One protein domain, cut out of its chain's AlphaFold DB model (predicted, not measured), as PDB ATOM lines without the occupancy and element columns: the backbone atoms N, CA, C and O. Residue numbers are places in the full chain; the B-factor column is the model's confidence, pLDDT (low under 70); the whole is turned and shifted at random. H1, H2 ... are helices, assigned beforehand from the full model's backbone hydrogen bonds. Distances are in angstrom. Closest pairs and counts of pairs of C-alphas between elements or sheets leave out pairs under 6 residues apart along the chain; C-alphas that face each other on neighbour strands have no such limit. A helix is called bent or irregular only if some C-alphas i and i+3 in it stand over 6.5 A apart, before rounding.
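Overview. This is residues 12 to 89 and 107 to 229 of the 268 residues of the protein "small subunit processome component 20 homolog isoform X1" of Juglans regia (UniProt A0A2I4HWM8). A compact bundle of helices has one long helix, H9, as an arm: residues 199 to 207 pack on H7, and residues 212 to 229 stick out from the body. The bundle is up and down, with H2, H5, H6, H7 and H8 each running against the one before it; H1 packs on H2, H4 on H1, and the short H3 is at that end too. The printed part has 201 residues with nine named helices, H1 to H9 in chain order, and no named strand; its class is all helix. The whole is compact, with a radius of gyration of the C-alphas of 18.2 A and spans of 56 by 43 by 38 A.

Arrangement. H9, residues 197 to 228, touches H7, residues 150 to 168, at a steep tilt of 51 degrees; the closest C-alphas, Pro 158 and Ala 203, are 6.1 A apart. H7 is irregular: C-alphas 155 and 158 are 7.6 A apart, with a kink of 58 degrees near residue 157. H7 and H8, residues 178 to 195, form a hairpin, closest at C-alphas Leu 164 and Ala 184, 5.4 A. H5, residues 107 to 128, touches H7 the same way at a shallow tilt of 15 degrees, closest at C-alphas Lys 120 and Glu 159, 4.9 A. H6, residues 131 to 147, touches H8 at C-alphas Ser 142 and Val 187, 5.4 A, but only just touches H7, with 3 pairs of C-alphas within 8 A, closest Ser 145 and Cys 153 at 6.1 A. H2, residues 37 to 58, touches H6 at a steep tilt of 41 degrees, closest at C-alphas Thr 44 and Ile 136, 5.6 A. H1, residues 12 to 28, touches H2 with residues 15 to 22 alone, closest at C-alphas Leu 19 and Thr 50, 6.9 A. H4, residues 69 to 82, touches H1 at C-alphas Leu 20 and Ala 78, 5.9 A. H3, residues 63 to 66, is close to H4 but not clearly touching, with C-alphas Trp 64 and Gln 72 7.4 A apart. Every O i to N i+4 pair is within hydrogen-bond range in H1, H2, H4, H5, H6 and H8, against 9 of 15 in H7 and 27 of 28 in H9; H3 is too short for one.

Along the chain. H9 measures 45.6 A from first to last C-alpha and ends at C-alpha 228 (-55.470, 4.380, 2.573). H5 measures 32.1 A, H2 31.5 A and H8 25.8 A. H1 begins at C-alpha 12 (-12.710, 40.883, 6.386).

Size, cuts and confidence. The farthest C-alphas, Phe 13 and Val 227, are 58.4 A apart. Residues 90 to 106 are not printed, with 14.7 A between C-alphas 89 and 107. No link printed whole is long. Mean pLDDT of the printed part is 80.6; residues 12 to 39, 57 to 67, 78 to 89 and 107 to 110 are under 70.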
ATOM      1  N   SER A  12     -11.400  41.286   5.812       50.25
ATOM      2  CA  SER A  12     -12.710  40.883   6.386       50.25
ATOM      3  C   SER A  12     -13.901  41.710   5.886       50.25
ATOM      4  O   SER A  12     -14.891  41.144   5.415       50.25
ATOM      5  N   PHE A  13     -13.799  43.044   5.901       45.69
ATOM      6  CA  PHE A  13     -14.911  43.939   5.536       45.69
ATOM      7  C   PHE A  13     -15.296  43.804   4.055       45.69
ATOM      8  O   PHE A  13     -16.474  43.806   3.686       45.69
ATOM      9  N   HIS A  14     -14.293  43.639   3.188       52.28
ATOM     10  CA  HIS A  14     -14.506  43.510   1.752       52.28
ATOM     11  C   HIS A  14     -15.101  42.147   1.391       52.28
ATOM     12  O   HIS A  14     -16.011  42.084   0.571       52.28
ATOM     13  N   VAL A  15     -14.672  41.059   2.043       50.22
ATOM     14  CA  VAL A  15     -15.234  39.724   1.796       50.22
ATOM     15  C   VAL A  15     -16.670  39.624   2.301       50.22
ATOM     16  O   VAL A  15     -17.509  39.077   1.591       50.22
ATOM     17  N   LEU A  16     -17.004  40.207   3.455       50.72
ATOM     18  CA  LEU A  16     -18.379  40.224   3.961       50.72
ATOM     19  C   LEU A  16     -19.317  41.048   3.070       50.72
ATOM     20  O   LEU A  16     -20.430  40.614   2.769       50.72
ATOM     21  N   HIS A  17     -18.853  42.209   2.601       54.72
ATOM     22  CA  HIS A  17     -19.586  43.052   1.660       54.72
ATOM     23  C   HIS A  17     -19.749  42.360   0.300       54.72
ATOM     24  O   HIS A  17     -20.851  42.329  -0.241       54.72
ATOM     25  N   ILE A  18     -18.693  41.727  -0.223       51.97
ATOM     26  CA  ILE A  18     -18.751  40.902  -1.437       51.97
ATOM     27  C   ILE A  18     -19.714  39.735  -1.236       51.97
ATOM     28  O   ILE A  18     -20.470  39.437  -2.147       51.97
ATOM     29  N   LEU A  19     -19.748  39.098  -0.066       53.00
ATOM     30  CA  LEU A  19     -20.672  38.006   0.231       53.00
ATOM     31  C   LEU A  19     -22.121  38.468   0.270       53.00
ATOM     32  O   LEU A  19     -22.964  37.865  -0.386       53.00
ATOM     33  N   LEU A  20     -22.412  39.547   0.993       52.16
ATOM     34  CA  LEU A  20     -23.732  40.174   1.043       52.16
ATOM     35  C   LEU A  20     -24.195  40.600  -0.349       52.16
ATOM     36  O   LEU A  20     -25.303  40.246  -0.753       52.16
ATOM     37  N   GLU A  21     -23.336  41.266  -1.116       55.84
ATOM     38  CA  GLU A  21     -23.616  41.657  -2.495       55.84
ATOM     39  C   GLU A  21     -23.783  40.438  -3.402       55.84
ATOM     40  O   GLU A  21     -24.736  40.393  -4.167       55.84
ATOM     41  N   LEU A  22     -22.965  39.389  -3.274       53.66
ATOM     42  CA  LEU A  22     -23.100  38.142  -4.031       53.66
ATOM     43  C   LEU A  22     -24.390  37.398  -3.662       53.66
ATOM     44  O   LEU A  22     -25.039  36.824  -4.531       53.66
ATOM     45  N   PHE A  23     -24.816  37.427  -2.400       58.06
ATOM     46  CA  PHE A  23     -26.056  36.806  -1.931       58.06
ATOM     47  C   PHE A  23     -27.296  37.584  -2.364       58.06
ATOM     48  O   PHE A  23     -28.282  36.981  -2.811       58.06
ATOM     49  N   ILE A  24     -27.234  38.914  -2.320       53.31
ATOM     50  CA  ILE A  24     -28.245  39.807  -2.888       53.31
ATOM     51  C   ILE A  24     -28.280  39.634  -4.413       53.31
ATOM     52  O   ILE A  24     -29.361  39.501  -4.983       53.31
ATOM     53  N   TYR A  25     -27.132  39.510  -5.076       54.22
ATOM     54  CA  TYR A  25     -26.981  39.302  -6.518       54.22
ATOM     55  C   TYR A  25     -27.493  37.925  -6.974       54.22
ATOM     56  O   TYR A  25     -28.279  37.839  -7.921       54.22
ATOM     57  N   LEU A  26     -27.156  36.840  -6.269       56.06
ATOM     58  CA  LEU A  26     -27.673  35.484  -6.509       56.06
ATOM     59  C   LEU A  26     -29.202  35.431  -6.365       56.06
ATOM     60  O   LEU A  26     -29.871  34.679  -7.077       56.06
ATOM     61  N   LYS A  27     -29.768  36.237  -5.458       58.03
ATOM     62  CA  LYS A  27     -31.214  36.325  -5.213       58.03
ATOM     63  C   LYS A  27     -31.941  37.261  -6.190       58.03
ATOM     64  O   LYS A  27     -33.065  36.949  -6.585       58.03
ATOM     65  N   LYS A  28     -31.326  38.387  -6.569       51.69
ATOM     66  CA  LYS A  28     -31.953  39.509  -7.295       51.69
ATOM     67  C   LYS A  28     -31.582  39.551  -8.787       51.69
ATOM     68  O   LYS A  28     -32.464  39.806  -9.597       51.69
ATOM     69  N   ASN A  29     -30.341  39.222  -9.168       48.38
ATOM     70  CA  ASN A  29     -29.812  39.420 -10.529       48.38
ATOM     71  C   ASN A  29     -29.751  38.177 -11.417       48.38
ATOM     72  O   ASN A  29     -29.929  38.320 -12.619       48.38
ATOM     73  N   ILE A  30     -29.633  36.954 -10.888       50.06
ATOM     74  CA  ILE A  30     -29.769  35.740 -11.728       50.06
ATOM     75  C   ILE A  30     -31.139  35.691 -12.437       50.06
ATOM     76  O   ILE A  30     -31.283  35.078 -13.493       50.06
ATOM     77  N   ARG A  31     -32.140  36.385 -11.890       47.25
ATOM     78  CA  ARG A  31     -33.479  36.533 -12.471       47.25
ATOM     79  C   ARG A  31     -33.584  37.605 -13.567       47.25
ATOM     80  O   ARG A  31     -34.604  37.639 -14.239       47.25
ATOM     81  N   ALA A  32     -32.577  38.467 -13.711       45.12
ATOM     82  CA  ALA A  32     -32.596  39.672 -14.544       45.12
ATOM     83  C   ALA A  32     -31.372  39.789 -15.479       45.12
ATOM     84  O   ALA A  32     -31.121  40.863 -16.023       45.12
ATOM     85  N   VAL A  33     -30.587  38.714 -15.648       51.22
ATOM     86  CA  VAL A  33     -29.398  38.738 -16.515       51.22
ATOM     87  C   VAL A  33     -29.825  38.945 -17.966       51.22
ATOM     88  O   VAL A  33     -30.451  38.074 -18.566       51.22
ATOM     89  N   TYR A  34     -29.433  40.088 -18.523       53.84
ATOM     90  CA  TYR A  34     -29.434  40.337 -19.958       53.84
ATOM     91  C   TYR A  34     -28.149  39.789 -20.595       53.84
ATOM     92  O   TYR A  34     -27.067  39.819 -20.004       53.84
ATOM     93  N   VAL A  35     -28.316  39.256 -21.804       54.41
ATOM     94  CA  VAL A  35     -27.382  38.430 -22.582       54.41
ATOM     95  C   VAL A  35     -26.220  39.261 -23.147       54.41
ATOM     96  O   VAL A  35     -26.181  39.565 -24.331       54.41
ATOM     97  N   LEU A  36     -25.270  39.668 -22.308       56.97
ATOM     98  CA  LEU A  36     -23.964  40.145 -22.777       56.97
ATOM     99  C   LEU A  36     -22.891  39.172 -22.283       56.97
ATOM    100  O   LEU A  36     -22.771  38.920 -21.079       56.97
ATOM    101  N   ASP A  37     -22.109  38.610 -23.204       61.53
ATOM    102  CA  ASP A  37     -21.085  37.602 -22.891       61.53
ATOM    103  C   ASP A  37     -20.038  38.125 -21.891       61.53
ATOM    104  O   ASP A  37     -19.670  37.417 -20.950       61.53
ATOM    105  N   SER A  38     -19.656  39.403 -21.992       63.44
ATOM    106  CA  SER A  38     -18.737  40.059 -21.047       63.44
ATOM    107  C   SER A  38     -19.285  40.095 -19.615       63.44
ATOM    108  O   SER A  38     -18.545  39.879 -18.654       63.44
ATOM    109  N   SER A  39     -20.596  40.305 -19.457       69.38
ATOM    110  CA  SER A  39     -21.261  40.279 -18.148       69.38
ATOM    111  C   SER A  39     -21.245  38.869 -17.559       69.38
ATOM    112  O   SER A  39     -20.974  38.688 -16.377       69.38
ATOM    113  N   THR A  40     -21.465  37.854 -18.396       75.81
ATOM    114  CA  THR A  40     -21.474  36.435 -18.007       75.81
ATOM    115  C   THR A  40     -20.110  35.983 -17.475       75.81
ATOM    116  O   THR A  40     -20.029  35.300 -16.448       75.81
ATOM    117  N   TYR A  41     -19.027  36.405 -18.137       82.56
ATOM    118  CA  TYR A  41     -17.658  36.141 -17.693       82.56
ATOM    119  C   TYR A  41     -17.357  36.783 -16.332       82.56
ATOM    120  O   TYR A  41     -16.885  36.094 -15.427       82.56
ATOM    121  N   LEU A  42     -17.685  38.070 -16.163       76.19
ATOM    122  CA  LEU A  42     -17.440  38.802 -14.919       76.19
ATOM    123  C   LEU A  42     -18.213  38.196 -13.740       76.19
ATOM    124  O   LEU A  42     -17.647  37.989 -12.671       76.19
ATOM    125  N   ILE A  43     -19.481  37.832 -13.950       78.81
ATOM    126  CA  ILE A  43     -20.295  37.157 -12.928       78.81
ATOM    127  C   ILE A  43     -19.653  35.832 -12.521       78.81
ATOM    128  O   ILE A  43     -19.564  35.527 -11.335       78.81
ATOM    129  N   THR A  44     -19.189  35.055 -13.502       84.75
ATOM    130  CA  THR A  44     -18.514  33.781 -13.245       84.75
ATOM    131  C   THR A  44     -17.255  33.996 -12.405       84.75
ATOM    132  O   THR A  44     -17.063  33.294 -11.420       84.75
ATOM    133  N   GLN A  45     -16.413  34.973 -12.759       81.19
ATOM    134  CA  GLN A  45     -15.196  35.275 -12.001       81.19
ATOM    135  C   GLN A  45     -15.507  35.715 -10.571       81.19
ATOM    136  O   GLN A  45     -14.906  35.189  -9.639       81.19
ATOM    137  N   ASN A  46     -16.493  36.593 -10.383       79.81
ATOM    138  CA  ASN A  46     -16.893  37.049  -9.054       79.81
ATOM    139  C   ASN A  46     -17.392  35.884  -8.192       79.81
ATOM    140  O   ASN A  46     -16.968  35.743  -7.053       79.81
ATOM    141  N   LEU A  47     -18.239  35.006  -8.742       82.56
ATOM    142  CA  LEU A  47     -18.738  33.830  -8.023       82.56
ATOM    143  C   LEU A  47     -17.615  32.874  -7.611       82.56
ATOM    144  O   LEU A  47     -17.602  32.397  -6.477       82.56
ATOM    145  N   VAL A  48     -16.682  32.598  -8.524       85.19
ATOM    146  CA  VAL A  48     -15.525  31.735  -8.256       85.19
ATOM    147  C   VAL A  48     -14.642  32.357  -7.179       85.19
ATOM    148  O   VAL A  48     -14.350  31.698  -6.186       85.19
ATOM    149  N   PHE A  49     -14.287  33.635  -7.336       80.19
ATOM    150  CA  PHE A  49     -13.469  34.368  -6.375       80.19
ATOM    151  C   PHE A  49     -14.104  34.372  -4.987       80.19
ATOM    152  O   PHE A  49     -13.426  34.097  -4.005       80.19
ATOM    153  N   THR A  50     -15.412  34.610  -4.889       78.75
ATOM    154  CA  THR A  50     -16.108  34.592  -3.605       78.75
ATOM    155  C   THR A  50     -16.113  33.206  -2.973       78.75
ATOM    156  O   THR A  50     -15.846  33.100  -1.784       78.75
ATOM    157  N   ILE A  51     -16.380  32.133  -3.723       82.75
ATOM    158  CA  ILE A  51     -16.429  30.779  -3.143       82.75
ATOM    159  C   ILE A  51     -15.038  30.305  -2.712       82.75
ATOM    160  O   ILE A  51     -14.878  29.815  -1.594       82.75
ATOM    161  N   CYS A  52     -14.027  30.490  -3.562       83.19
ATOM    162  CA  CYS A  52     -12.644  30.160  -3.225       83.19
ATOM    163  C   CYS A  52     -12.128  31.051  -2.083       83.19
ATOM    164  O   CYS A  52     -11.494  30.559  -1.154       83.19
ATOM    165  N   GLY A  53     -12.468  32.341  -2.105       77.00
ATOM    166  CA  GLY A  53     -12.138  33.307  -1.063       77.00
ATOM    167  C   GLY A  53     -12.785  32.972   0.277       77.00
ATOM    168  O   GLY A  53     -12.096  32.994   1.285       77.00
ATOM    169  N   MET A  54     -14.060  32.571   0.307       74.19
ATOM    170  CA  MET A  54     -14.712  32.069   1.524       74.19
ATOM    171  C   MET A  54     -14.005  30.844   2.073       74.19
ATOM    172  O   MET A  54     -13.753  30.772   3.268       74.19
ATOM    173  N   LYS A  55     -13.677  29.882   1.208       78.12
ATOM    174  CA  LYS A  55     -12.960  28.676   1.617       78.12
ATOM    175  C   LYS A  55     -11.623  29.031   2.274       78.12
ATOM    176  O   LYS A  55     -11.305  28.480   3.323       78.12
ATOM    177  N   SER A  56     -10.869  29.953   1.677       76.38
ATOM    178  CA  SER A  56      -9.563  30.381   2.188       76.38
ATOM    179  C   SER A  56      -9.665  31.253   3.441       76.38
ATOM    180  O   SER A  56      -8.936  31.014   4.396       76.38
ATOM    181  N   LEU A  57     -10.583  32.222   3.475       67.19
ATOM    182  CA  LEU A  57     -10.781  33.114   4.619       67.19
ATOM    183  C   LEU A  57     -11.298  32.343   5.827       67.19
ATOM    184  O   LEU A  57     -10.791  32.505   6.927       67.19
ATOM    185  N   MET A  58     -12.266  31.453   5.620       64.62
ATOM    186  CA  MET A  58     -12.761  30.639   6.714       64.62
ATOM    187  C   MET A  58     -11.725  29.621   7.191       64.62
ATOM    188  O   MET A  58     -11.831  29.175   8.323       64.62
ATOM    189  N   ALA A  59     -10.718  29.257   6.383       60.09
ATOM    190  CA  ALA A  59      -9.624  28.405   6.848       60.09
ATOM    191  C   ALA A  59      -8.781  29.046   7.959       60.09
ATOM    192  O   ALA A  59      -8.107  28.326   8.694       60.09
ATOM    193  N   GLN A  60      -8.863  30.368   8.126       57.56
ATOM    194  CA  GLN A  60      -8.389  31.044   9.324       57.56
ATOM    195  C   GLN A  60      -9.416  30.786  10.435       57.56
ATOM    196  O   GLN A  60     -10.541  31.283  10.379       57.56
ATOM    197  N   MET A  61      -9.038  29.969  11.427       48.94
ATOM    198  CA  MET A  61      -9.893  29.524  12.546       48.94
ATOM    199  C   MET A  61     -10.582  30.669  13.306       48.94
ATOM    200  O   MET A  61     -11.591  30.449  13.965       48.94
ATOM    201  N   GLU A  62     -10.091  31.895  13.148       58.16
ATOM    202  CA  GLU A  62     -10.586  33.088  13.821       58.16
ATOM    203  C   GLU A  62     -11.593  33.906  12.995       58.16
ATOM    204  O   GLU A  62     -12.055  34.930  13.481       58.16
ATOM    205  N   PHE A  63     -11.988  33.505  11.775       68.38
ATOM    206  CA  PHE A  63     -12.859  34.348  10.931       68.38
ATOM    207  C   PHE A  63     -14.104  34.843  11.683       68.38
ATOM    208  O   PHE A  63     -14.385  36.036  11.689       68.38
ATOM    209  N   TRP A  64     -14.821  33.954  12.376       68.75
ATOM    210  CA  TRP A  64     -16.027  34.347  13.106       68.75
ATOM    211  C   TRP A  64     -15.734  35.277  14.292       68.75
ATOM    212  O   TRP A  64     -16.474  36.233  14.514       68.75
ATOM    213  N   SER A  65     -14.642  35.032  15.021       67.56
ATOM    214  CA  SER A  65     -14.209  35.863  16.151       67.56
ATOM    215  C   SER A  65     -13.581  37.192  15.723       67.56
ATOM    216  O   SER A  65     -13.573  38.126  16.515       67.56
ATOM    217  N   THR A  66     -13.097  37.304  14.481       68.62
ATOM    218  CA  THR A  66     -12.580  38.561  13.908       68.62
ATOM    219  C   THR A  66     -13.681  39.512  13.450       68.62
ATOM    220  O   THR A  66     -13.401  40.686  13.226       68.62
ATOM    221  N   LEU A  67     -14.917  39.022  13.291       69.50
ATOM    222  CA  LEU A  67     -16.051  39.855  12.905       69.50
ATOM    223  C   LEU A  67     -16.607  40.603  14.114       69.50
ATOM    224  O   LEU A  67     -16.881  40.005  15.158       69.50
ATOM    225  N   GLU A  68     -16.880  41.891  13.942       74.31
ATOM    226  CA  GLU A  68     -17.624  42.656  14.936       74.31
ATOM    227  C   GLU A  68     -19.065  42.137  15.064       74.31
ATOM    228  O   GLU A  68     -19.651  41.585  14.129       74.31
ATOM    229  N   GLN A  69     -19.705  42.373  16.212       71.75
ATOM    230  CA  GLN A  69     -21.071  41.900  16.470       71.75
ATOM    231  C   GLN A  69     -22.067  42.334  15.378       71.75
ATOM    232  O   GLN A  69     -22.944  41.567  14.977       71.75
ATOM    233  N   HIS A  70     -21.923  43.552  14.853       72.88
ATOM    234  CA  HIS A  70     -22.788  44.067  13.792       72.88
ATOM    235  C   HIS A  70     -22.548  43.368  12.436       72.88
ATOM    236  O   HIS A  70     -23.481  43.189  11.650       72.88
ATOM    237  N   GLU A  71     -21.316  42.933  12.166       70.88
ATOM    238  CA  GLU A  71     -20.932  42.172  10.975       70.88
ATOM    239  C   GLU A  71     -21.436  40.734  11.049       70.88
ATOM    240  O   GLU A  71     -22.010  40.224  10.084       70.88
ATOM    241  N   GLN A  72     -21.305  40.107  12.220       72.44
ATOM    242  CA  GLN A  72     -21.878  38.795  12.499       72.44
ATOM    243  C   GLN A  72     -23.391  38.802  12.244       72.44
ATOM    244  O   GLN A  72     -23.900  37.944  11.526       72.44
ATOM    245  N   VAL A  73     -24.120  39.808  12.744       72.06
ATOM    246  CA  VAL A  73     -25.568  39.949  12.496       72.06
ATOM    247  C   VAL A  73     -25.872  40.052  10.998       72.06
ATOM    248  O   VAL A  73     -26.713  39.304  10.494       72.06
ATOM    249  N   ARG A  74     -25.150  40.898  10.255       71.31
ATOM    250  CA  ARG A  74     -25.348  41.054   8.801       71.31
ATOM    251  C   ARG A  74     -25.047  39.776   8.018       71.31
ATOM    252  O   ARG A  74     -25.786  39.434   7.093       71.31
ATOM    253  N   PHE A  75     -23.994  39.045   8.384       72.06
ATOM    254  CA  PHE A  75     -23.680  37.743   7.794       72.06
ATOM    255  C   PHE A  75     -24.864  36.787   7.944       72.06
ATOM    256  O   PHE A  75     -25.307  36.154   6.984       72.06
ATOM    257  N   LEU A  76     -25.444  36.731   9.137       70.31
ATOM    258  CA  LEU A  76     -26.547  35.833   9.448       70.31
ATOM    259  C   LEU A  76     -27.838  36.219   8.745       70.31
ATOM    260  O   LEU A  76     -28.534  35.341   8.229       70.31
ATOM    261  N   GLU A  77     -28.133  37.512   8.655       70.88
ATOM    262  CA  GLU A  77     -29.233  38.020   7.838       70.88
ATOM    263  C   GLU A  77     -29.066  37.593   6.374       70.88
ATOM    264  O   GLU A  77     -30.014  37.088   5.764       70.88
ATOM    265  N   ALA A  78     -27.849  37.679   5.824       69.12
ATOM    266  CA  ALA A  78     -27.553  37.206   4.473       69.12
ATOM    267  C   ALA A  78     -27.825  35.699   4.315       69.12
ATOM    268  O   ALA A  78     -28.498  35.279   3.366       69.12
ATOM    269  N   PHE A  79     -27.382  34.876   5.271       68.12
ATOM    270  CA  PHE A  79     -27.637  33.432   5.264       68.12
ATOM    271  C   PHE A  79     -29.127  33.091   5.371       68.12
ATOM    272  O   PHE A  79     -29.627  32.227   4.638       68.12
ATOM    273  N   GLN A  80     -29.869  33.786   6.233       68.94
ATOM    274  CA  GLN A  80     -31.317  33.616   6.360       68.94
ATOM    275  C   GLN A  80     -32.057  34.025   5.080       68.94
ATOM    276  O   GLN A  80     -33.021  33.359   4.683       68.94
ATOM    277  N   LEU A  81     -31.591  35.073   4.391       66.81
ATOM    278  CA  LEU A  81     -32.152  35.516   3.114       66.81
ATOM    279  C   LEU A  81     -31.970  34.489   1.987       66.81
ATOM    280  O   LEU A  81     -32.781  34.506   1.047       66.81
ATOM    281  N   LEU A  82     -30.958  33.616   2.061       62.19
ATOM    282  CA  LEU A  82     -30.686  32.562   1.075       62.19
ATOM    283  C   LEU A  82     -31.579  31.325   1.254       62.19
ATOM    284  O   LEU A  82     -32.092  30.793   0.262       62.19
ATOM    285  N   ASP A  83     -31.761  30.853   2.492       62.53
ATOM    286  CA  ASP A  83     -32.683  29.760   2.846       62.53
ATOM    287  C   ASP A  83     -32.968  29.775   4.353       62.53
ATOM    288  O   ASP A  83     -32.152  29.351   5.172       62.53
ATOM    289  N   SER A  84     -34.169  30.217   4.717       60.25
ATOM    290  CA  SER A  84     -34.581  30.403   6.110       60.25
ATOM    291  C   SER A  84     -34.607  29.117   6.943       60.25
ATOM    292  O   SER A  84     -34.608  29.195   8.171       60.25
ATOM    293  N   ARG A  85     -34.637  27.929   6.316       60.22
ATOM    294  CA  ARG A  85     -34.643  26.643   7.036       60.22
ATOM    295  C   ARG A  85     -33.239  26.108   7.296       60.22
ATOM    296  O   ARG A  85     -32.991  25.599   8.381       60.22
ATOM    297  N   LYS A  86     -32.330  26.209   6.320       58.91
ATOM    298  CA  LYS A  86     -30.947  25.709   6.453       58.91
ATOM    299  C   LYS A  86     -29.981  26.736   7.034       58.91
ATOM    300  O   LYS A  86     -29.075  26.335   7.754       58.91
ATOM    301  N   GLY A  87     -30.217  28.028   6.797       58.34
ATOM    302  CA  GLY A  87     -29.441  29.112   7.403       58.34
ATOM    303  C   GLY A  87     -29.477  29.065   8.929       58.34
ATOM    304  O   GLY A  87     -28.460  29.297   9.561       58.34
ATOM    305  N   LYS A  88     -30.603  28.638   9.523       62.25
ATOM    306  CA  LYS A  88     -30.718  28.417  10.974       62.25
ATOM    307  C   LYS A  88     -29.811  27.303  11.494       62.25
ATOM    308  O   LYS A  88     -29.242  27.454  12.560       62.25
ATOM    309  N   SER A  89     -29.666  26.202  10.755       64.81
ATOM    310  CA  SER A  89     -28.797  25.087  11.161       64.81
ATOM    311  C   SER A  89     -27.325  25.488  11.135       64.81
ATOM    312  O   SER A  89     -26.608  25.190  12.075       64.81
ATOM    313  N   SER A 107     -14.357  22.620  13.278       52.94
ATOM    314  CA  SER A 107     -14.179  23.844  12.483       52.94
ATOM    315  C   SER A 107     -14.071  23.553  10.977       52.94
ATOM    316  O   SER A 107     -14.613  24.297  10.160       52.94
ATOM    317  N   ASN A 108     -13.410  22.460  10.568       60.62
ATOM    318  CA  ASN A 108     -13.426  22.005   9.165       60.62
ATOM    319  C   ASN A 108     -14.856  21.693   8.693       60.62
ATOM    320  O   ASN A 108     -15.259  22.137   7.617       60.62
ATOM    321  N   ASP A 109     -15.658  21.024   9.523       67.19
ATOM    322  CA  ASP A 109     -17.026  20.628   9.171       67.19
ATOM    323  C   ASP A 109     -17.942  21.834   8.878       67.19
ATOM    324  O   ASP A 109     -18.654  21.864   7.871       67.19
ATOM    325  N   ILE A 110     -17.856  22.905   9.677       69.56
ATOM    326  CA  ILE A 110     -18.651  24.128   9.459       69.56
ATOM    327  C   ILE A 110     -18.253  24.842   8.154       69.56
ATOM    328  O   ILE A 110     -19.119  25.324   7.412       69.56
ATOM    329  N   ARG A 111     -16.951  24.887   7.840       72.19
ATOM    330  CA  ARG A 111     -16.415  25.499   6.609       72.19
ATOM    331  C   ARG A 111     -16.937  24.796   5.371       72.19
ATOM    332  O   ARG A 111     -17.520  25.433   4.486       72.19
ATOM    333  N   HIS A 112     -16.792  23.475   5.348       79.25
ATOM    334  CA  HIS A 112     -17.317  22.659   4.268       79.25
ATOM    335  C   HIS A 112     -18.841  22.781   4.189       79.25
ATOM    336  O   HIS A 112     -19.377  22.939   3.095       79.25
ATOM    337  N   ALA A 113     -19.560  22.814   5.316       78.62
ATOM    338  CA  ALA A 113     -21.015  22.948   5.325       78.62
ATOM    339  C   ALA A 113     -21.509  24.238   4.648       78.62
ATOM    340  O   ALA A 113     -22.495  24.194   3.898       78.62
ATOM    341  N   ILE A 114     -20.832  25.373   4.862       75.81
ATOM    342  CA  ILE A 114     -21.177  26.646   4.217       75.81
ATOM    343  C   ILE A 114     -20.951  26.575   2.707       75.81
ATOM    344  O   ILE A 114     -21.883  26.834   1.939       75.81
ATOM    345  N   VAL A 115     -19.750  26.189   2.269       83.12
ATOM    346  CA  VAL A 115     -19.413  26.118   0.838       83.12
ATOM    347  C   VAL A 115     -20.300  25.092   0.126       83.12
ATOM    348  O   VAL A 115     -20.914  25.412  -0.897       83.12
ATOM    349  N   SER A 116     -20.491  23.907   0.714       85.62
ATOM    350  CA  SER A 116     -21.437  22.893   0.236       85.62
ATOM    351  C   SER A 116     -22.840  23.466   0.093       85.62
ATOM    352  O   SER A 116     -23.515  23.258  -0.916       85.62
ATOM    353  N   TYR A 117     -23.316  24.230   1.075       80.44
ATOM    354  CA  TYR A 117     -24.633  24.845   0.994       80.44
ATOM    355  C   TYR A 117     -24.749  25.831  -0.185       80.44
ATOM    356  O   TYR A 117     -25.763  25.799  -0.899       80.44
ATOM    357  N   LEU A 118     -23.723  26.646  -0.445       81.94
ATOM    358  CA  LEU A 118     -23.698  27.568  -1.584       81.94
ATOM    359  C   LEU A 118     -23.690  26.834  -2.921       81.94
ATOM    360  O   LEU A 118     -24.538  27.111  -3.773       81.94
ATOM    361  N   LEU A 119     -22.828  25.833  -3.075       89.25
ATOM    362  CA  LEU A 119     -22.762  25.002  -4.278       89.25
ATOM    363  C   LEU A 119     -24.086  24.269  -4.519       89.25
ATOM    364  O   LEU A 119     -24.626  24.276  -5.630       89.25
ATOM    365  N   LYS A 120     -24.706  23.747  -3.454       88.44
ATOM    366  CA  LYS A 120     -26.051  23.159  -3.505       88.44
ATOM    367  C   LYS A 120     -27.090  24.162  -3.999       88.44
ATOM    368  O   LYS A 120     -28.008  23.798  -4.744       88.44
ATOM    369  N   ARG A 121     -27.011  25.413  -3.539       84.12
ATOM    370  CA  ARG A 121     -27.943  26.476  -3.927       84.12
ATOM    371  C   ARG A 121     -27.750  26.858  -5.388       84.12
ATOM    372  O   ARG A 121     -28.747  26.918  -6.105       84.12
ATOM    373  N   MET A 122     -26.509  27.026  -5.836       87.38
ATOM    374  CA  MET A 122     -26.175  27.243  -7.244       87.38
ATOM    375  C   MET A 122     -26.720  26.102  -8.109       87.38
ATOM    376  O   MET A 122     -27.476  26.350  -9.042       87.38
ATOM    377  N   GLY A 123     -26.487  24.843  -7.734       90.88
ATOM    378  CA  GLY A 123     -27.027  23.693  -8.464       90.88
ATOM    379  C   GLY A 123     -28.558  23.703  -8.583       90.88
ATOM    380  O   GLY A 123     -29.110  23.409  -9.646       90.88
ATOM    381  N   LYS A 124     -29.281  24.105  -7.527       88.00
ATOM    382  CA  LYS A 124     -30.745  24.291  -7.597       88.00
ATOM    383  C   LYS A 124     -31.137  25.398  -8.574       88.00
ATOM    384  O   LYS A 124     -32.078  25.205  -9.342       88.00
ATOM    385  N   ILE A 125     -30.440  26.531  -8.533       84.69
ATOM    386  CA  ILE A 125     -30.693  27.678  -9.409       84.69
ATOM    387  C   ILE A 125     -30.488  27.285 -10.874       84.69
ATOM    388  O   ILE A 125     -31.384  27.526 -11.680       84.69
ATOM    389  N   ALA A 126     -29.386  26.604 -11.203       89.69
ATOM    390  CA  ALA A 126     -29.118  26.115 -12.557       89.69
ATOM    391  C   ALA A 126     -30.290  25.274 -13.092       89.69
ATOM    392  O   ALA A 126     -30.792  25.488 -14.197       89.69
ATOM    393  N   LEU A 127     -30.814  24.358 -12.272       90.50
ATOM    394  CA  LEU A 127     -31.936  23.506 -12.667       90.50
ATOM    395  C   LEU A 127     -33.271  24.263 -12.785       90.50
ATOM    396  O   LEU A 127     -34.120  23.857 -13.577       90.50
ATOM    397  N   GLN A 128     -33.464  25.363 -12.056       86.44
ATOM    398  CA  GLN A 128     -34.723  26.122 -12.029       86.44
ATOM    399  C   GLN A 128     -34.800  27.271 -13.047       86.44
ATOM    400  O   GLN A 128     -35.904  27.583 -13.487       86.44
ATOM    401  N   MET A 129     -33.671  27.877 -13.417       83.62
ATOM    402  CA  MET A 129     -33.606  29.092 -14.250       83.62
ATOM    403  C   MET A 129     -33.374  28.789 -15.743       83.62
ATOM    404  O   MET A 129     -33.553  27.653 -16.177       83.62
ATOM    405  N   GLU A 130     -33.029  29.788 -16.555       85.19
ATOM    406  CA  GLU A 130     -32.793  29.639 -17.998       85.19
ATOM    407  C   GLU A 130     -31.357  29.163 -18.311       85.19
ATOM    408  O   GLU A 130     -30.549  28.889 -17.416       85.19
ATOM    409  N   ALA A 131     -31.058  28.988 -19.601       88.19
ATOM    410  CA  ALA A 131     -29.796  28.425 -20.083       88.19
ATOM    411  C   ALA A 131     -28.569  29.268 -19.691       88.19
ATOM    412  O   ALA A 131     -27.537  28.712 -19.323       88.19
ATOM    413  N   VAL A 132     -28.694  30.600 -19.685       85.56
ATOM    414  CA  VAL A 132     -27.597  31.525 -19.346       85.56
ATOM    415  C   VAL A 132     -27.119  31.313 -17.907       85.56
ATOM    416  O   VAL A 132     -25.925  31.200 -17.644       85.56
ATOM    417  N   GLN A 133     -28.052  31.187 -16.964       84.38
ATOM    418  CA  GLN A 133     -27.755  30.948 -15.553       84.38
ATOM    419  C   GLN A 133     -27.096  29.579 -15.364       84.38
ATOM    420  O   GLN A 133     -26.159  29.445 -14.580       84.38
ATOM    421  N   MET A 134     -27.566  28.568 -16.101       91.12
ATOM    422  CA  MET A 134     -26.965  27.236 -16.101       91.12
ATOM    423  C   MET A 134     -25.515  27.280 -16.609       91.12
ATOM    424  O   MET A 134     -24.636  26.739 -15.942       91.12
ATOM    425  N   LYS A 135     -25.252  28.011 -17.704       92.12
ATOM    426  CA  LYS A 135     -23.908  28.239 -18.260       92.12
ATOM    427  C   LYS A 135     -22.964  28.879 -17.241       92.12
ATOM    428  O   LYS A 135     -21.870  28.368 -17.019       92.12
ATOM    429  N   ILE A 136     -23.393  29.964 -16.587       88.56
ATOM    430  CA  ILE A 136     -22.608  30.641 -15.536       88.56
ATOM    431  C   ILE A 136     -22.229  29.649 -14.436       88.56
ATOM    432  O   ILE A 136     -21.064  29.538 -14.065       88.56
ATOM    433  N   ILE A 137     -23.210  28.905 -13.925       91.81
ATOM    434  CA  ILE A 137     -23.017  28.016 -12.777       91.81
ATOM    435  C   ILE A 137     -22.113  26.830 -13.127       91.81
ATOM    436  O   ILE A 137     -21.252  26.480 -12.324       91.81
ATOM    437  N   PHE A 138     -22.250  26.237 -14.314       96.00
ATOM    438  CA  PHE A 138     -21.379  25.138 -14.744       96.00
ATOM    439  C   PHE A 138     -19.937  25.603 -14.952       96.00
ATOM    440  O   PHE A 138     -19.014  24.948 -14.472       96.00
ATOM    441  N   ASN A 139     -19.735  26.792 -15.526       94.94
ATOM    442  CA  ASN A 139     -18.405  27.397 -15.596       94.94
ATOM    443  C   ASN A 139     -17.816  27.675 -14.205       94.94
ATOM    444  O   ASN A 139     -16.621  27.470 -13.993       94.94
ATOM    445  N   CYS A 140     -18.640  28.100 -13.239       93.31
ATOM    446  CA  CYS A 140     -18.194  28.251 -11.855       93.31
ATOM    447  C   CYS A 140     -17.736  26.910 -11.276       93.31
ATOM    448  O   CYS A 140     -16.658  26.845 -10.704       93.31
ATOM    449  N   PHE A 141     -18.509  25.836 -11.453       95.88
ATOM    450  CA  PHE A 141     -18.133  24.505 -10.971       95.88
ATOM    451  C   PHE A 141     -16.805  24.019 -11.554       95.88
ATOM    452  O   PHE A 141     -15.964  23.524 -10.806       95.88
ATOM    453  N   SER A 142     -16.582  24.224 -12.854       95.50
ATOM    454  CA  SER A 142     -15.306  23.891 -13.497       95.50
ATOM    455  C   SER A 142     -14.136  24.661 -12.885       95.50
ATOM    456  O   SER A 142     -13.106  24.081 -12.553       95.50
ATOM    457  N   LYS A 143     -14.289  25.978 -12.708       94.56
ATOM    458  CA  LYS A 143     -13.220  26.829 -12.171       94.56
ATOM    459  C   LYS A 143     -12.955  26.565 -10.692       94.56
ATOM    460  O   LYS A 143     -11.799  26.484 -10.304       94.56
ATOM    461  N   ILE A 144     -14.004  26.387  -9.888       92.00
ATOM    462  CA  ILE A 144     -13.888  26.085  -8.456       92.00
ATOM    463  C   ILE A 144     -13.175  24.749  -8.266       92.00
ATOM    464  O   ILE A 144     -12.190  24.708  -7.544       92.00
ATOM    465  N   SER A 145     -13.606  23.689  -8.963       92.00
ATOM    466  CA  SER A 145     -12.948  22.372  -8.883       92.00
ATOM    467  C   SER A 145     -11.482  22.401  -9.324       92.00
ATOM    468  O   SER A 145     -10.689  21.623  -8.818       92.00
ATOM    469  N   SER A 146     -11.097  23.323 -10.208       90.75
ATOM    470  CA  SER A 146      -9.697  23.492 -10.624       90.75
ATOM    471  C   SER A 146      -8.851  24.327  -9.649       90.75
ATOM    472  O   SER A 146      -7.630  24.290  -9.733       90.75
ATOM    473  N   GLN A 147      -9.471  25.121  -8.766       89.62
ATOM    474  CA  GLN A 147      -8.776  26.054  -7.863       89.62
ATOM    475  C   GLN A 147      -8.668  25.561  -6.416       89.62
ATOM    476  O   GLN A 147      -7.835  26.063  -5.662       89.62
ATOM    477  N   ILE A 148      -9.521  24.629  -5.997       87.38
ATOM    478  CA  ILE A 148      -9.494  24.062  -4.643       87.38
ATOM    479  C   ILE A 148      -8.641  22.788  -4.596       87.38
ATOM    480  O   ILE A 148      -8.387  22.169  -5.626       87.38
ATOM    481  N   SER A 149      -8.195  22.395  -3.397       87.12
ATOM    482  CA  SER A 149      -7.413  21.164  -3.232       87.12
ATOM    483  C   SER A 149      -8.254  19.922  -3.548       87.12
ATOM    484  O   SER A 149      -9.487  19.974  -3.522       87.12
ATOM    485  N   HIS A 150      -7.587  18.801  -3.837       86.94
ATOM    486  CA  HIS A 150      -8.249  17.521  -4.099       86.94
ATOM    487  C   HIS A 150      -9.172  17.115  -2.940       86.94
ATOM    488  O   HIS A 150     -10.368  16.925  -3.167       86.94
ATOM    489  N   ASP A 151      -8.649  17.111  -1.712       85.94
ATOM    490  CA  ASP A 151      -9.395  16.747  -0.501       85.94
ATOM    491  C   ASP A 151     -10.600  17.669  -0.271       85.94
ATOM    492  O   ASP A 151     -11.718  17.204  -0.049       85.94
ATOM    493  N   ASP A 152     -10.415  18.986  -0.429       84.94
ATOM    494  CA  ASP A 152     -11.518  19.947  -0.330       84.94
ATOM    495  C   ASP A 152     -12.592  19.674  -1.388       84.94
ATOM    496  O   ASP A 152     -13.791  19.763  -1.114       84.94
ATOM    497  N   CYS A 153     -12.171  19.354  -2.615       87.56
ATOM    498  CA  CYS A 153     -13.085  19.100  -3.715       87.56
ATOM    499  C   CYS A 153     -13.991  17.906  -3.419       87.56
ATOM    500  O   CYS A 153     -15.180  17.980  -3.739       87.56
ATOM    501  N   LEU A 154     -13.470  16.849  -2.778       89.94
ATOM    502  CA  LEU A 154     -14.235  15.648  -2.414       89.94
ATOM    503  C   LEU A 154     -15.478  15.972  -1.582       89.94
ATOM    504  O   LEU A 154     -16.552  15.433  -1.861       89.94
ATOM    505  N   HIS A 155     -15.375  16.912  -0.640       88.50
ATOM    506  CA  HIS A 155     -16.499  17.342   0.198       88.50
ATOM    507  C   HIS A 155     -17.636  18.007  -0.590       88.50
ATOM    508  O   HIS A 155     -18.779  18.034  -0.129       88.50
ATOM    509  N   TYR A 156     -17.344  18.524  -1.783       90.94
ATOM    510  CA  TYR A 156     -18.284  19.279  -2.610       90.94
ATOM    511  C   TYR A 156     -18.791  18.510  -3.833       90.94
ATOM    512  O   TYR A 156     -19.724  18.963  -4.509       90.94
ATOM    513  N   VAL A 157     -18.203  17.347  -4.134       92.38
ATOM    514  CA  VAL A 157     -18.553  16.525  -5.301       92.38
ATOM    515  C   VAL A 157     -20.057  16.249  -5.395       92.38
ATOM    516  O   VAL A 157     -20.611  16.458  -6.478       92.38
ATOM    517  N   PRO A 158     -20.771  15.825  -4.332       91.88
ATOM    518  CA  PRO A 158     -22.191  15.497  -4.454       91.88
ATOM    519  C   PRO A 158     -23.047  16.709  -4.851       91.88
ATOM    520  O   PRO A 158     -23.986  16.595  -5.647       91.88
ATOM    521  N   GLU A 159     -22.721  17.883  -4.313       92.50
ATOM    522  CA  GLU A 159     -23.373  19.162  -4.581       92.50
ATOM    523  C   GLU A 159     -23.173  19.624  -6.024       92.50
ATOM    524  O   GLU A 159     -24.138  20.072  -6.655       92.50
ATOM    525  N   ILE A 160     -21.948  19.488  -6.535       95.25
ATOM    526  CA  ILE A 160     -21.562  19.896  -7.887       95.25
ATOM    527  C   ILE A 160     -22.076  18.896  -8.935       95.25
ATOM    528  O   ILE A 160     -22.656  19.298  -9.947       95.25
ATOM    529  N   LEU A 161     -21.915  17.589  -8.702       95.75
ATOM    530  CA  LEU A 161     -22.285  16.555  -9.673       95.75
ATOM    531  C   LEU A 161     -23.795  16.391  -9.824       95.75
ATOM    532  O   LEU A 161     -24.258  16.053 -10.909       95.75
ATOM    533  N   LEU A 162     -24.597  16.628  -8.783       95.88
ATOM    534  CA  LEU A 162     -26.049  16.437  -8.853       95.88
ATOM    535  C   LEU A 162     -26.742  17.213 -10.001       95.88
ATOM    536  O   LEU A 162     -27.567  16.613 -10.702       95.88
ATOM    537  N   PRO A 163     -26.518  18.529 -10.191       96.00
ATOM    538  CA  PRO A 163     -27.097  19.259 -11.317       96.00
ATOM    539  C   PRO A 163     -26.533  18.813 -12.673       96.00
ATOM    540  O   PRO A 163     -27.322  18.716 -13.613       96.00
ATOM    541  N   LEU A 164     -25.241  18.481 -12.764       97.06
ATOM    542  CA  LEU A 164     -24.611  17.977 -13.993       97.06
ATOM    543  C   LEU A 164     -25.213  16.627 -14.403       97.06
ATOM    544  O   LEU A 164     -25.733  16.497 -15.506       97.06
ATOM    545  N   TYR A 165     -25.294  15.677 -13.464       96.69
ATOM    546  CA  TYR A 165     -25.961  14.380 -13.624       96.69
ATOM    547  C   TYR A 165     -27.365  14.545 -14.200       96.69
ATOM    548  O   TYR A 165     -27.748  13.888 -15.161       96.69
ATOM    549  N   LYS A 166     -28.162  15.458 -13.633       95.69
ATOM    550  CA  LYS A 166     -29.533  15.675 -14.105       95.69
ATOM    551  C   LYS A 166     -29.602  16.243 -15.516       95.69
ATOM    552  O   LYS A 166     -30.598  15.990 -16.186       95.69
ATOM    553  N   VAL A 167     -28.627  17.040 -15.935       95.81
ATOM    554  CA  VAL A 167     -28.595  17.594 -17.291       95.81
ATOM    555  C   VAL A 167     -28.131  16.536 -18.286       95.81
ATOM    556  O   VAL A 167     -28.869  16.283 -19.236       95.81
ATOM    557  N   CYS A 168     -27.003  15.870 -18.025       94.50
ATOM    558  CA  CYS A 168     -26.460  14.817 -18.888       94.50
ATOM    559  C   CYS A 168     -27.457  13.663 -19.085       94.50
ATOM    560  O   CYS A 168     -27.695  13.230 -20.204       94.50
ATOM    561  N   GLU A 169     -28.118  13.221 -18.011       93.75
ATOM    562  CA  GLU A 169     -29.043  12.077 -18.040       93.75
ATOM    563  C   GLU A 169     -30.496  12.465 -18.383       93.75
ATOM    564  O   GLU A 169     -31.412  11.646 -18.295       93.75
ATOM    565  N   GLY A 170     -30.768  13.737 -18.695       91.25
ATOM    566  CA  GLY A 170     -32.116  14.194 -19.060       91.25
ATOM    567  C   GLY A 170     -33.132  14.245 -17.904       91.25
ATOM    568  O   GLY A 170     -34.336  14.376 -18.125       91.25
ATOM    569  N   PHE A 171     -32.685  14.203 -16.647       91.06
ATOM    570  CA  PHE A 171     -33.530  14.344 -15.449       91.06
ATOM    571  C   PHE A 171     -33.736  15.798 -14.980       91.06
ATOM    572  O   PHE A 171     -34.149  16.034 -13.838       91.06
ATOM    573  N   SER A 172     -33.457  16.787 -15.831       87.69
ATOM    574  CA  SER A 172     -33.616  18.219 -15.537       87.69
ATOM    575  C   SER A 172     -35.085  18.672 -15.500       87.69
ATOM    576  O   SER A 172     -35.396  19.704 -14.907       87.69
ATOM    577  N   GLY A 173     -36.001  17.894 -16.091       86.38
ATOM    578  CA  GLY A 173     -37.438  18.194 -16.129       86.38
ATOM    579  C   GLY A 173     -37.827  19.313 -17.102       86.38
ATOM    580  O   GLY A 173     -38.969  19.772 -17.069       86.38
ATOM    581  N   LYS A 174     -36.894  19.751 -17.955       88.38
ATOM    582  CA  LYS A 174     -37.096  20.748 -19.013       88.38
ATOM    583  C   LYS A 174     -36.205  20.423 -20.216       88.38
ATOM    584  O   LYS A 174     -35.236  19.679 -20.082       88.38
ATOM    585  N   VAL A 175     -36.528  20.984 -21.378       89.12
ATOM    586  CA  VAL A 175     -35.663  20.875 -22.562       89.12
ATOM    587  C   VAL A 175     -34.430  21.747 -22.329       89.12
ATOM    588  O   VAL A 175     -34.567  22.924 -22.000       89.12
ATOM    589  N   ILE A 176     -33.246  21.147 -22.442       92.56
ATOM    590  CA  ILE A 176     -31.956  21.827 -22.298       92.56
ATOM    591  C   ILE A 176     -31.334  21.956 -23.694       92.56
ATOM    592  O   ILE A 176     -31.305  20.937 -24.392       92.56
ATOM    593  N   PRO A 177     -30.870  23.155 -24.095       93.69
ATOM    594  CA  PRO A 177     -30.089  23.353 -25.317       93.69
ATOM    595  C   PRO A 177     -28.845  22.455 -25.370       93.69
ATOM    596  O   PRO A 177     -28.276  22.121 -24.329       93.69
ATOM    597  N   ASP A 178     -28.434  22.042 -26.567       94.69
ATOM    598  CA  ASP A 178     -27.364  21.050 -26.720       94.69
ATOM    599  C   ASP A 178     -25.980  21.593 -26.335       94.69
ATOM    600  O   ASP A 178     -25.202  20.861 -25.729       94.69
ATOM    601  N   ASP A 179     -25.721  22.886 -26.542       94.56
ATOM    602  CA  ASP A 179     -24.507  23.576 -26.080       94.56
ATOM    603  C   ASP A 179     -24.346  23.496 -24.553       94.56
ATOM    604  O   ASP A 179     -23.258  23.258 -24.032       94.56
ATOM    605  N   ILE A 180     -25.449  23.615 -23.811       95.19
ATOM    606  CA  ILE A 180     -25.433  23.520 -22.349       95.19
ATOM    607  C   ILE A 180     -25.255  22.076 -21.871       95.19
ATOM    608  O   ILE A 180     -24.644  21.850 -20.825       95.19
ATOM    609  N   LYS A 181     -25.778  21.088 -22.609       96.38
ATOM    610  CA  LYS A 181     -25.516  19.672 -22.302       96.38
ATOM    611  C   LYS A 181     -24.054  19.324 -22.539       96.38
ATOM    612  O   LYS A 181     -23.469  18.651 -21.698       96.38
ATOM    613  N   GLN A 182     -23.484  19.803 -23.643       97.44
ATOM    614  CA  GLN A 182     -22.069  19.629 -23.941       97.44
ATOM    615  C   GLN A 182     -21.209  20.247 -22.834       97.44
ATOM    616  O   GLN A 182     -20.372  19.555 -22.265       97.44
ATOM    617  N   LEU A 183     -21.504  21.486 -22.425       97.38
ATOM    618  CA  LEU A 183     -20.823  22.118 -21.292       97.38
ATOM    619  C   LEU A 183     -20.956  21.291 -20.003       97.38
ATOM    620  O   LEU A 183     -19.995  21.143 -19.258       97.38
ATOM    621  N   ALA A 184     -22.137  20.742 -19.710       97.50
ATOM    622  CA  ALA A 184     -22.321  19.906 -18.525       97.50
ATOM    623  C   ALA A 184     -21.434  18.651 -18.555       97.50
ATOM    624  O   ALA A 184     -20.917  18.243 -17.515       97.50
ATOM    625  N   GLU A 185     -21.258  18.056 -19.734       97.62
ATOM    626  CA  GLU A 185     -20.418  16.881 -19.950       97.62
ATOM    627  C   GLU A 185     -18.926  17.214 -19.813       97.62
ATOM    628  O   GLU A 185     -18.210  16.515 -19.099       97.62
ATOM    629  N   GLU A 186     -18.483  18.328 -20.396       97.81
ATOM    630  CA  GLU A 186     -17.115  18.843 -20.253       97.81
ATOM    631  C   GLU A 186     -16.775  19.118 -18.782       97.81
ATOM    632  O   GLU A 186     -15.756  18.662 -18.269       97.81
ATOM    633  N   VAL A 187     -17.666  19.800 -18.054       97.44
ATOM    634  CA  VAL A 187     -17.458  20.091 -16.627       97.44
ATOM    635  C   VAL A 187     -17.479  18.814 -15.787       97.44
ATOM    636  O   VAL A 187     -16.702  18.687 -14.839       97.44
ATOM    637  N   ARG A 188     -18.337  17.845 -16.124       96.56
ATOM    638  CA  ARG A 188     -18.366  16.532 -15.467       96.56
ATOM    639  C   ARG A 188     -17.039  15.795 -15.636       96.56
ATOM    640  O   ARG A 188     -16.563  15.200 -14.671       96.56
ATOM    641  N   GLU A 189     -16.459  15.850 -16.830       96.44
ATOM    642  CA  GLU A 189     -15.158  15.257 -17.131       96.44
ATOM    643  C   GLU A 189     -14.029  15.949 -16.360       96.44
ATOM    644  O   GLU A 189     -13.224  15.271 -15.724       96.44
ATOM    645  N   THR A 190     -14.028  17.286 -16.311       95.56
ATOM    646  CA  THR A 190     -13.093  18.060 -15.481       95.56
ATOM    647  C   THR A 190     -13.145  17.606 -14.025       95.56
ATOM    648  O   THR A 190     -12.113  17.270 -13.453       95.56
ATOM    649  N   ILE A 191     -14.342  17.495 -13.437       95.19
ATOM    650  CA  ILE A 191     -14.494  17.053 -12.043       95.19
ATOM    651  C   ILE A 191     -13.990  15.622 -11.859       95.19
ATOM    652  O   ILE A 191     -13.315  15.349 -10.870       95.19
ATOM    653  N   LYS A 192     -14.291  14.710 -12.795       95.50
ATOM    654  CA  LYS A 192     -13.794  13.324 -12.759       95.50
ATOM    655  C   LYS A 192     -12.266  13.285 -12.718       95.50
ATOM    656  O   LYS A 192     -11.704  12.515 -11.941       95.50
ATOM    657  N   ASN A 193     -11.616  14.122 -13.523       94.31
ATOM    658  CA  ASN A 193     -10.160  14.213 -13.581       94.31
ATOM    659  C   ASN A 193      -9.581  14.844 -12.309       94.31
ATOM    660  O   ASN A 193      -8.573  14.358 -11.808       94.31
ATOM    661  N   THR A 194     -10.253  15.850 -11.737       93.19
ATOM    662  CA  THR A 194      -9.848  16.475 -10.471       93.19
ATOM    663  C   THR A 194      -9.909  15.500  -9.300       93.19
ATOM    664  O   THR A 194      -8.951  15.416  -8.545       93.19
ATOM    665  N   VAL A 195     -11.017  14.773  -9.109       94.00
ATOM    666  CA  VAL A 195     -11.228  13.970  -7.882       94.00
ATOM    667  C   VAL A 195     -10.787  12.514  -8.002       94.00
ATOM    668  O   VAL A 195     -10.741  11.785  -7.006       94.00
ATOM    669  N   GLY A 196     -10.449  12.087  -9.215       94.25
ATOM    670  CA  GLY A 196     -10.102  10.714  -9.542       94.25
ATOM    671  C   GLY A 196     -11.326   9.831  -9.804       94.25
ATOM    672  O   GLY A 196     -12.422  10.024  -9.270       94.25
ATOM    673  N   ILE A 197     -11.115   8.808 -10.634       95.44
ATOM    674  CA  ILE A 197     -12.177   7.935 -11.156       95.44
ATOM    675  C   ILE A 197     -12.931   7.217 -10.029       95.44
ATOM    676  O   ILE A 197     -14.155   7.124 -10.083       95.44
ATOM    677  N   GLN A 198     -12.229   6.728  -9.004       95.31
ATOM    678  CA  GLN A 198     -12.840   5.954  -7.916       95.31
ATOM    679  C   GLN A 198     -13.863   6.789  -7.131       95.31
ATOM    680  O   GLN A 198     -15.038   6.420  -7.060       95.31
ATOM    681  N   ASN A 199     -13.440   7.955  -6.633       94.44
ATOM    682  CA  ASN A 199     -14.298   8.881  -5.888       94.44
ATOM    683  C   ASN A 199     -15.459   9.390  -6.748       94.44
ATOM    684  O   ASN A 199     -16.604   9.458  -6.290       94.44
ATOM    685  N   PHE A 200     -15.187   9.688  -8.023       96.00
ATOM    686  CA  PHE A 200     -16.218  10.096  -8.967       96.00
ATOM    687  C   PHE A 200     -17.288   9.013  -9.139       96.00
ATOM    688  O   PHE A 200     -18.476   9.296  -8.990       96.00
ATOM    689  N   VAL A 201     -16.892   7.768  -9.428       96.12
ATOM    690  CA  VAL A 201     -17.827   6.652  -9.644       96.12
ATOM    691  C   VAL A 201     -18.665   6.402  -8.394       96.12
ATOM    692  O   VAL A 201     -19.881   6.216  -8.506       96.12
ATOM    693  N   GLN A 202     -18.050   6.448  -7.209       95.69
ATOM    694  CA  GLN A 202     -18.765   6.309  -5.947       95.69
ATOM    695  C   GLN A 202     -19.849   7.384  -5.808       95.69
ATOM    696  O   GLN A 202     -21.036   7.042  -5.742       95.69
ATOM    697  N   ALA A 203     -19.473   8.665  -5.864       94.12
ATOM    698  CA  ALA A 203     -20.407   9.779  -5.715       94.12
ATOM    699  C   ALA A 203     -21.510   9.762  -6.790       94.12
ATOM    700  O   ALA A 203     -22.691   9.977  -6.501       94.12
ATOM    701  N   TYR A 204     -21.159   9.440  -8.038       95.00
ATOM    702  CA  TYR A 204     -22.109   9.339  -9.147       95.00
ATOM    703  C   TYR A 204     -23.123   8.206  -8.923       95.00
ATOM    704  O   TYR A 204     -24.330   8.373  -9.144       95.00
ATOM    705  N   SER A 205     -22.660   7.055  -8.425       95.81
ATOM    706  CA  SER A 205     -23.521   5.920  -8.087       95.81
ATOM    707  C   SER A 205     -24.470   6.243  -6.930       95.81
ATOM    708  O   SER A 205     -25.653   5.891  -6.984       95.81
ATOM    709  N   GLU A 206     -23.998   6.969  -5.916       95.12
ATOM    710  CA  GLU A 206     -24.800   7.416  -4.779       95.12
ATOM    711  C   GLU A 206     -25.875   8.410  -5.217       95.12
ATOM    712  O   GLU A 206     -27.043   8.263  -4.847       95.12
ATOM    713  N   ILE A 207     -25.535   9.376  -6.076       94.69
ATOM    714  CA  ILE A 207     -26.507  10.302  -6.675       94.69
ATOM    715  C   ILE A 207     -27.597   9.523  -7.417       94.69
ATOM    716  O   ILE A 207     -28.791   9.758  -7.192       94.69
ATOM    717  N   ARG A 208     -27.210   8.557  -8.261       94.56
ATOM    718  CA  ARG A 208     -28.148   7.704  -9.005       94.56
ATOM    719  C   ARG A 208     -29.069   6.923  -8.063       94.56
ATOM    720  O   ARG A 208     -30.291   6.961  -8.247       94.56
ATOM    721  N   LYS A 209     -28.513   6.257  -7.043       96.12
ATOM    722  CA  LYS A 209     -29.268   5.502  -6.025       96.12
ATOM    723  C   LYS A 209     -30.248   6.409  -5.278       96.12
ATOM    724  O   LYS A 209     -31.437   6.105  -5.217       96.12
ATOM    725  N   ASN A 210     -29.791   7.568  -4.808       92.88
ATOM    726  CA  ASN A 210     -30.605   8.535  -4.071       92.88
ATOM    727  C   ASN A 210     -31.753   9.107  -4.911       92.88
ATOM    728  O   ASN A 210     -32.866   9.308  -4.414       92.88
ATOM    729  N   LEU A 211     -31.512   9.384  -6.197       92.12
ATOM    730  CA  LEU A 211     -32.557   9.848  -7.108       92.12
ATOM    731  C   LEU A 211     -33.582   8.755  -7.403       92.12
ATOM    732  O   LEU A 211     -34.776   9.060  -7.418       92.12
ATOM    733  N   LYS A 212     -33.136   7.509  -7.597       93.00
ATOM    734  CA  LYS A 212     -34.024   6.354  -7.758       93.00
ATOM    735  C   LYS A 212     -34.882   6.149  -6.507       93.00
ATOM    736  O   LYS A 212     -36.101   6.222  -6.613       93.00
ATOM    737  N   ALA A 213     -34.272   6.082  -5.325       94.75
ATOM    738  CA  ALA A 213     -34.980   5.942  -4.053       94.75
ATOM    739  C   ALA A 213     -36.034   7.046  -3.838       94.75
ATOM    740  O   ALA A 213     -37.161   6.772  -3.440       94.75
ATOM    741  N   LYS A 214     -35.725   8.308  -4.180       92.81
ATOM    742  CA  LYS A 214     -36.701   9.414  -4.116       92.81
ATOM    743  C   LYS A 214     -37.847   9.294  -5.123       92.81
ATOM    744  O   LYS A 214     -38.906   9.882  -4.903       92.81
ATOM    745  N   ARG A 215     -37.647   8.654  -6.278       91.94
ATOM    746  CA  ARG A 215     -38.732   8.383  -7.239       91.94
ATOM    747  C   ARG A 215     -39.591   7.226  -6.744       91.94
ATOM    748  O   ARG A 215     -40.804   7.391  -6.682       91.94
ATOM    749  N   ASP A 216     -38.957   6.140  -6.324       96.12
ATOM    750  CA  ASP A 216     -39.629   4.929  -5.855       96.12
ATOM    751  C   ASP A 216     -40.455   5.224  -4.598       96.12
ATOM    752  O   ASP A 216     -41.638   4.905  -4.559       96.12
ATOM    753  N   LYS A 217     -39.907   5.993  -3.647       96.06
ATOM    754  CA  LYS A 217     -40.646   6.484  -2.475       96.06
ATOM    755  C   LYS A 217     -41.893   7.287  -2.859       96.06
ATOM    756  O   LYS A 217     -42.959   7.049  -2.311       96.06
ATOM    757  N   ARG A 218     -41.792   8.213  -3.824       93.50
ATOM    758  CA  ARG A 218     -42.955   9.002  -4.286       93.50
ATOM    759  C   ARG A 218     -44.018   8.129  -4.950       93.50
ATOM    760  O   ARG A 218     -45.204   8.384  -4.767       93.50
ATOM    761  N   ARG A 219     -43.599   7.116  -5.710       93.69
ATOM    762  CA  ARG A 219     -44.503   6.144  -6.333       93.69
ATOM    763  C   ARG A 219     -45.212   5.298  -5.274       93.69
ATOM    764  O   ARG A 219     -46.432   5.204  -5.300       93.69
ATOM    765  N   GLN A 220     -44.468   4.772  -4.307       94.56
ATOM    766  CA  GLN A 220     -45.019   3.991  -3.204       94.56
ATOM    767  C   GLN A 220     -45.984   4.823  -2.346       94.56
ATOM    768  O   GLN A 220     -47.072   4.364  -2.025       94.56
ATOM    769  N   GLU A 221     -45.642   6.074  -2.021       92.69
ATOM    770  CA  GLU A 221     -46.536   6.996  -1.302       92.69
ATOM    771  C   GLU A 221     -47.846   7.257  -2.070       92.69
ATOM    772  O   GLU A 221     -48.903   7.428  -1.460       92.69
ATOM    773  N   GLU A 222     -47.801   7.284  -3.403       90.50
ATOM    774  CA  GLU A 222     -48.985   7.415  -4.257       90.50
ATOM    775  C   GLU A 222     -49.849   6.151  -4.270       90.50
ATOM    776  O   GLU A 222     -51.074   6.254  -4.171       90.50
ATOM    777  N   GLU A 223     -49.220   4.979  -4.349       92.69
ATOM    778  CA  GLU A 223     -49.883   3.673  -4.285       92.69
ATOM    779  C   GLU A 223     -50.550   3.469  -2.914       92.69
ATOM    780  O   GLU A 223     -51.744   3.178  -2.842       92.69
ATOM    781  N   VAL A 224     -49.838   3.758  -1.821       93.81
ATOM    782  CA  VAL A 224     -50.380   3.721  -0.453       93.81
ATOM    783  C   VAL A 224     -51.532   4.713  -0.293       93.81
ATOM    784  O   VAL A 224     -52.573   4.362   0.256       93.81
ATOM    785  N   MET A 225     -51.408   5.944  -0.807       91.56
ATOM    786  CA  MET A 225     -52.493   6.932  -0.738       91.56
ATOM    787  C   MET A 225     -53.751   6.465  -1.475       91.56
ATOM    788  O   MET A 225     -54.853   6.796  -1.041       91.56
ATOM    789  N   ALA A 226     -53.610   5.715  -2.570       92.25
ATOM    790  CA  ALA A 226     -54.750   5.184  -3.309       92.25
ATOM    791  C   ALA A 226     -55.576   4.191  -2.479       92.25
ATOM    792  O   ALA A 226     -56.797   4.191  -2.614       92.25
ATOM    793  N   VAL A 227     -54.918   3.408  -1.620       94.12
ATOM    794  CA  VAL A 227     -55.559   2.414  -0.745       94.12
ATOM    795  C   VAL A 227     -56.046   3.051   0.558       94.12
ATOM    796  O   VAL A 227     -57.208   2.909   0.918       94.12
ATOM    797  N   VAL A 228     -55.182   3.806   1.245       94.94
ATOM    798  CA  VAL A 228     -55.470   4.380   2.573       94.94
ATOM    799  C   VAL A 228     -56.461   5.546   2.498       94.94
ATOM    800  O   VAL A 228     -57.265   5.739   3.404       94.94
ATOM    801  N   ASN A 229     -56.411   6.365   1.439       94.56
ATOM    802  CA  ASN A 229     -57.313   7.507   1.275       94.56
ATOM    803  C   ASN A 229     -57.726   7.705  -0.199       94.56
ATOM    804  O   ASN A 229     -57.246   8.629  -0.879       94.56
TER     805      ASN A 229